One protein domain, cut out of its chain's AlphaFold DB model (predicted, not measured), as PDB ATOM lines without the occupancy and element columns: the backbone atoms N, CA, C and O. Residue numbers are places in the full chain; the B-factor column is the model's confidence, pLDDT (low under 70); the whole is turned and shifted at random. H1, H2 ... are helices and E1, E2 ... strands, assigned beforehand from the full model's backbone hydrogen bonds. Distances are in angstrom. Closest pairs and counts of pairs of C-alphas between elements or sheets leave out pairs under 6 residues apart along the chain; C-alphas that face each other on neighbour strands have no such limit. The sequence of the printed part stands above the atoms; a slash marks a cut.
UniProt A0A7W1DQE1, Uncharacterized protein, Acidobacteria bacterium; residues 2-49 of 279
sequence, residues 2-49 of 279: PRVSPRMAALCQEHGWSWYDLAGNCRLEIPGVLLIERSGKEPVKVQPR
ATOM      1  N   PRO A   2      -3.314  40.800  14.845       73.31
ATOM      2  CA  PRO A   2      -2.680  41.743  15.776       73.31
ATOM      3  C   PRO A   2      -1.399  42.381  15.226       73.31
ATOM      4  O   PRO A   2      -1.216  43.589  15.316       73.31
ATOM      5  N   ARG A   3      -0.553  41.567  14.590       82.06
ATOM      6  CA  ARG A   3       0.641  41.974  13.849       82.06
ATOM      7  C   ARG A   3       0.904  40.945  12.753       82.06
ATOM      8  O   ARG A   3       0.748  39.753  13.012       82.06
ATOM      9  N   VAL A   4       1.319  41.389  11.572       85.38
ATOM     10  CA  VAL A   4       1.860  40.520  10.514       85.38
ATOM     11  C   VAL A   4       3.379  40.725  10.496       85.38
ATOM     12  O   VAL A   4       3.848  41.860  10.449       85.38
ATOM     13  N   SER A   5       4.169  39.655  10.651       84.56
ATOM     14  CA  SER A   5       5.635  39.762  10.575       84.56
ATOM     15  C   SER A   5       6.090  39.918   9.117       84.56
ATOM     16  O   SER A   5       5.358  39.493   8.224       84.56
ATOM     17  N   PRO A   6       7.293  40.463   8.844       86.50
ATOM     18  CA  PRO A   6       7.803  40.586   7.474       86.50
ATOM     19  C   PRO A   6       7.779  39.262   6.701       86.50
ATOM     20  O   PRO A   6       7.395  39.225   5.538       86.50
ATOM     21  N   ARG A   7       8.100  38.153   7.375       86.25
ATOM     22  CA  ARG A   7       8.039  36.812   6.791       86.25
ATOM     23  C   ARG A   7       6.608  36.363   6.474       86.25
ATOM     24  O   ARG A   7       6.376  35.818   5.404       86.25
ATOM     25  N   MET A   8       5.651  36.595   7.374       87.25
ATOM     26  CA  MET A   8       4.239  36.289   7.108       87.25
ATOM     27  C   MET A   8       3.711  37.123   5.931       87.25
ATOM     28  O   MET A   8       3.002  36.597   5.084       87.25
ATOM     29  N   ALA A   9       4.092  38.403   5.854       89.31
ATOM     30  CA  ALA A   9       3.737  39.278   4.740       89.31
ATOM     31  C   ALA A   9       4.302  38.762   3.406       89.31
ATOM     32  O   ALA A   9       3.561  38.713   2.426       89.31
ATOM     33  N   ALA A  10       5.566  38.320   3.390       89.38
ATOM     34  CA  ALA A  10       6.190  37.700   2.220       89.38
ATOM     35  C   ALA A  10       5.462  36.412   1.798       89.38
ATOM     36  O   ALA A  10       5.105  36.269   0.635       89.38
ATOM     37  N   LEU A  11       5.130  35.534   2.751       89.69
ATOM     38  CA  LEU A  11       4.383  34.300   2.479       89.69
ATOM     39  C   LEU A  11       2.976  34.586   1.922       89.69
ATOM     40  O   LEU A  11       2.512  33.921   0.999       89.69
ATOM     41  N   CYS A  12       2.280  35.589   2.466       90.62
ATOM     42  CA  CYS A  12       0.999  36.031   1.919       90.62
ATOM     43  C   CYS A  12       1.159  36.520   0.474       90.62
ATOM     44  O   CYS A  12       0.344  36.172  -0.373       90.62
ATOM     45  N   GLN A  13       2.214  37.281   0.176       89.06
ATOM     46  CA  GLN A  13       2.488  37.771  -1.172       89.06
ATOM     47  C   GLN A  13       2.799  36.637  -2.158       89.06
ATOM     48  O   GLN A  13       2.229  36.624  -3.246       89.06
ATOM     49  N   GLU A  14       3.627  35.665  -1.771       89.94
ATOM     50  CA  GLU A  14       3.938  34.474  -2.580       89.94
ATOM     51  C   GLU A  14       2.680  33.682  -2.963       89.94
ATOM     52  O   GLU A  14       2.578  33.168  -4.075       89.94
ATOM     53  N   HIS A  15       1.691  33.619  -2.068       89.62
ATOM     54  CA  HIS A  15       0.420  32.937  -2.312       89.62
ATOM     55  C   HIS A  15      -0.675  33.825  -2.932       89.62
ATOM     56  O   HIS A  15      -1.803  33.362  -3.106       89.62
ATOM     57  N   GLY A  16      -0.387  35.094  -3.246       89.06
ATOM     58  CA  GLY A  16      -1.393  36.044  -3.739       89.06
ATOM     59  C   GLY A  16      -2.491  36.363  -2.714       89.06
ATOM     60  O   GLY A  16      -3.599  36.757  -3.072       89.06
ATOM     61  N   TRP A  17      -2.216  36.163  -1.425       91.88
ATOM     62  CA  TRP A  17      -3.144  36.443  -0.339       91.88
ATOM     63  C   TRP A  17      -3.018  37.883   0.140       91.88
ATOM     64  O   TRP A  17      -1.936  38.387   0.447       91.88
ATOM     65  N   SER A  18      -4.172  38.526   0.277       93.19
ATOM     66  CA  SER A  18      -4.272  39.819   0.941       93.19
ATOM     67  C   SER A  18      -4.087  39.676   2.455       93.19
ATOM     68  O   SER A  18      -4.544  38.703   3.058       93.19
ATOM     69  N   TRP A  19      -3.472  40.668   3.094       92.56
ATOM     70  CA  TRP A  19      -3.287  40.709   4.543       92.56
ATOM     71  C   TRP A  19      -3.443  42.124   5.099       92.56
ATOM     72  O   TRP A  19      -3.234  43.120   4.410       92.56
ATOM     73  N   TYR A  20      -3.792  42.207   6.383       92.69
ATOM     74  CA  TYR A  20      -3.798  43.454   7.143       92.69
ATOM     75  C   TYR A  20      -3.491  43.197   8.624       92.69
ATOM     76  O   TYR A  20      -3.841  42.149   9.190       92.69
ATOM     77  N   ASP A  21      -2.852  44.168   9.271       89.31
ATOM     78  CA  ASP A  21      -2.594  44.168  10.707       89.31
ATOM     79  C   ASP A  21      -3.307  45.310  11.456       89.31
ATOM     80  O   ASP A  21      -3.945  46.172  10.850       89.31
ATOM     81  N   LEU A  22      -3.240  45.300  12.793       87.62
ATOM     82  CA  LEU A  22      -3.864  46.339  13.622       87.62
ATOM     83  C   LEU A  22      -3.126  47.684  13.584       87.62
ATOM     84  O   LEU A  22      -3.719  48.694  13.945       87.62
ATOM     85  N   ALA A  23      -1.867  47.724  13.134       87.88
ATOM     86  CA  ALA A  23      -1.152  48.974  12.862       87.88
ATOM     87  C   ALA A  23      -1.610  49.644  11.566       87.88
ATOM     88  O   ALA A  23      -1.256  50.792  11.293       87.88
ATOM     89  N   GLY A  24      -2.435  48.956  10.775       88.19
ATOM     90  CA  GLY A  24      -2.866  49.422   9.470       88.19
ATOM     91  C   GLY A  24      -1.777  49.273   8.414       88.19
ATOM     92  O   GLY A  24      -1.844  49.976   7.402       88.19
ATOM     93  N   ASN A  25      -0.791  48.399   8.650       92.31
ATOM     94  CA  ASN A  25      -0.016  47.824   7.563       92.31
ATOM     95  C   ASN A  25      -0.908  46.812   6.839       92.31
ATOM     96  O   ASN A  25      -1.653  46.054   7.471       92.31
ATOM     97  N   CYS A  26      -0.853  46.803   5.518       93.50
ATOM     98  CA  CYS A  26      -1.625  45.878   4.713       93.50
ATOM     99  C   CYS A  26      -1.039  45.725   3.315       93.50
ATOM    100  O   CYS A  26      -0.358  46.615   2.807       93.50
ATOM    101  N   ARG A  27      -1.392  44.611   2.686       93.56
ATOM    102  CA  ARG A  27      -1.375  44.434   1.239       93.56
ATOM    103  C   ARG A  27      -2.736  43.867   0.870       93.56
ATOM    104  O   ARG A  27      -3.023  42.717   1.184       93.56
ATOM    105  N   LEU A  28      -3.603  44.694   0.303       93.12
ATOM    106  CA  LEU A  28      -4.932  44.297  -0.152       93.12
ATOM    107  C   LEU A  28      -4.928  44.350  -1.671       93.12
ATOM    108  O   LEU A  28      -4.783  45.423  -2.251       93.12
ATOM    109  N   GLU A  29      -5.053  43.190  -2.294       91.44
ATOM    110  CA  GLU A  29      -4.987  43.016  -3.736       91.44
ATOM    111  C   GLU A  29      -6.290  42.398  -4.240       91.44
ATOM    112  O   GLU A  29      -6.694  41.314  -3.816       91.44
ATOM    113  N   ILE A  30      -6.938  43.110  -5.158       88.56
ATOM    114  CA  ILE A  30      -8.022  42.622  -6.003       88.56
ATOM    115  C   ILE A  30      -7.445  42.586  -7.424       88.56
ATOM    116  O   ILE A  30      -7.213  43.659  -7.997       88.56
ATOM    117  N   PRO A  31      -7.175  41.394  -7.992       86.38
ATOM    118  CA  PRO A  31      -6.484  41.259  -9.271       86.38
ATOM    119  C   PRO A  31      -7.119  42.100 -10.382       86.38
ATOM    120  O   PRO A  31      -8.318  42.004 -10.636       86.38
ATOM    121  N   GLY A  32      -6.310  42.944 -11.029       86.06
ATOM    122  CA  GLY A  32      -6.747  43.817 -12.128       86.06
ATOM    123  C   GLY A  32      -7.627  45.005 -11.723       86.06
ATOM    124  O   GLY A  32      -8.049  45.755 -12.599       86.06
ATOM    125  N   VAL A  33      -7.899  45.198 -10.428       94.56
ATOM    126  CA  VAL A  33      -8.808  46.246  -9.939       94.56
ATOM    127  C   VAL A  33      -8.112  47.195  -8.971       94.56
ATOM    128  O   VAL A  33      -8.166  48.407  -9.158       94.56
ATOM    129  N   LEU A  34      -7.486  46.671  -7.913       89.50
ATOM    130  CA  LEU A  34      -7.011  47.497  -6.805       89.50
ATOM    131  C   LEU A  34      -5.850  46.831  -6.071       89.50
ATOM    132  O   LEU A  34      -5.969  45.691  -5.633       89.50
ATOM    133  N   LEU A  35      -4.769  47.579  -5.862       92.38
ATOM    134  CA  LEU A  35      -3.699  47.226  -4.935       92.38
ATOM    135  C   LEU A  35      -3.539  48.355  -3.914       92.38
ATOM    136  O   LEU A  35      -3.242  49.493  -4.277       92.38
ATOM    137  N   ILE A  36      -3.736  48.038  -2.637       92.50
ATOM    138  CA  ILE A  36      -3.431  48.929  -1.516       92.50
ATOM    139  C   ILE A  36      -2.288  48.305  -0.736       92.50
ATOM    140  O   ILE A  36      -2.459  47.249  -0.128       92.50
ATOM    141  N   GLU A  37      -1.151  48.991  -0.701       92.38
ATOM    142  CA  GLU A  37       0.005  48.580   0.082       92.38
ATOM    143  C   GLU A  37       0.383  49.674   1.082       92.38
ATOM    144  O   GLU A  37       0.527  50.851   0.742       92.38
ATOM    145  N   ARG A  38       0.479  49.290   2.354       90.62
ATOM    146  CA  ARG A  38       0.888  50.150   3.464       90.62
ATOM    147  C   ARG A  38       1.860  49.369   4.332       90.62
ATOM    148  O   ARG A  38       1.506  48.317   4.860       90.62
ATOM    149  N   SER A  39       3.066  49.892   4.503       86.88
ATOM    150  CA  SER A  39       4.120  49.285   5.315       86.88
ATOM    151  C   SER A  39       4.817  50.340   6.178       86.88
ATOM    152  O   SER A  39       4.613  51.543   6.006       86.88
ATOM    153  N   GLY A  40       5.616  49.889   7.146       81.75
ATOM    154  CA  GLY A  40       6.431  50.764   7.993       81.75
ATOM    155  C   GLY A  40       5.709  51.398   9.186       81.75
ATOM    156  O   GLY A  40       6.359  52.090   9.965       81.75
ATOM    157  N   LYS A  41       4.407  51.151   9.393       83.50
ATOM    158  CA  LYS A  41       3.723  51.604  10.612       83.50
ATOM    159  C   LYS A  41       4.133  50.748  11.799       83.50
ATOM    160  O   LYS A  41       4.102  49.515  11.730       83.50
ATOM    161  N   GLU A  42       4.473  51.411  12.900       78.75
ATOM    162  CA  GLU A  42       4.795  50.716  14.137       78.75
ATOM    163  C   GLU A  42       3.589  49.913  14.651       78.75
ATOM    164  O   GLU A  42       2.451  50.379  14.556       78.75
ATOM    165  N   PRO A  43       3.816  48.712  15.215       69.00
ATOM    166  CA  PRO A  43       2.753  47.915  15.808       69.00
ATOM    167  C   PRO A  43       1.962  48.725  16.843       69.00
ATOM    168  O   PRO A  43       2.556  49.283  17.768       69.00
ATOM    169  N   VAL A  44       0.624  48.721  16.761       74.38
ATOM    170  CA  VAL A  44      -0.206  49.131  17.909       74.38
ATOM    171  C   VAL A  44       0.253  48.286  19.091       74.38
ATOM    172  O   VAL A  44       0.381  47.071  18.932       74.38
ATOM    173  N   LYS A  45       0.551  48.917  20.237       55.75
ATOM    174  CA  LYS A  45       1.051  48.262  21.459       55.75
ATOM    175  C   LYS A  45       0.044  47.234  22.001       55.75
ATOM    176  O   LYS A  45      -0.593  47.432  23.027       55.75
ATOM    177  N   VAL A  46      -0.068  46.096  21.335       53.84
ATOM    178  CA  VAL A  46      -0.390  44.815  21.947       53.84
ATOM    179  C   VAL A  46       0.896  44.407  22.655       53.84
ATOM    180  O   VAL A  46       1.964  44.519  22.047       53.84
ATOM    181  N   GLN A  47       0.832  44.012  23.933       48.50
ATOM    182  CA  GLN A  47       2.022  43.571  24.673       48.50
ATOM    183  C   GLN A  47       2.880  42.679  23.764       48.50
ATOM    184  O   GLN A  47       2.338  41.719  23.200       48.50
ATOM    185  N   PRO A  48       4.178  42.981  23.571       46.75
ATOM    186  CA  PRO A  48       5.018  42.108  22.783       46.75
ATOM    187  C   PRO A  48       4.997  40.755  23.480       46.75
ATOM    188  O   PRO A  48       5.512  40.609  24.588       46.75
ATOM    189  N   ARG A  49       4.383  39.751  22.845       52.69
ATOM    190  CA  ARG A  49       4.676  38.365  23.195       52.69
ATOM    191  C   ARG A  49       6.174  38.250  22.995       52.69
ATOM    192  O   ARG A  49       6.643  38.352  21.864       52.69
TER     193      ARG A  49
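What this domain is: This is residues 2 to 49 of the 279 residues of an uncharacterized protein of Acidobacteria bacterium (UniProt A0A7W1DQE1). Little regular structure is present: one short helix, H1, runs lengthwise beside a two-stranded antiparallel hairpin, E1 and E2, and a tail from residue 39 extends the long axis. The 48 printed residues hold H1, E1, E2 in that order, a mixed class with only 19 residues in named elements. It is only just compact, close to loose, with a radius of gyration of the C-alphas of 11.3 A and spans of 37 by 17 by 14 A.

How they stand to each other: H1, residues 6 to 14, has every O i to N i+4 pair within hydrogen-bond range. H1 and E1, residues 26 to 30, are near each other. Residues 19 to 20 pair antiparallel with 26 to 27. E1 and E2, residues 34 to 38, form a hairpin at 174 degrees; N 28 and O 36 are 2.8 A apart. H1 and E2 are apart.

Where its parts are: H1 measures 12.4 A from C-alpha 6 at (7.803, 40.586, 7.474); E1 measures 12.9 A; E2 measures 13.2 A, ending at C-alpha 38 (0.888, 50.150, 3.464).

The domain as a whole: The C-alphas of Gly 32 and Gln 47, the farthest apart, are 37.8 A apart. The printed part has no cut. H1 to E1 is a long link; E1 to E2 is tight. Residues 43 and 45 to 49 have pLDDT under 70.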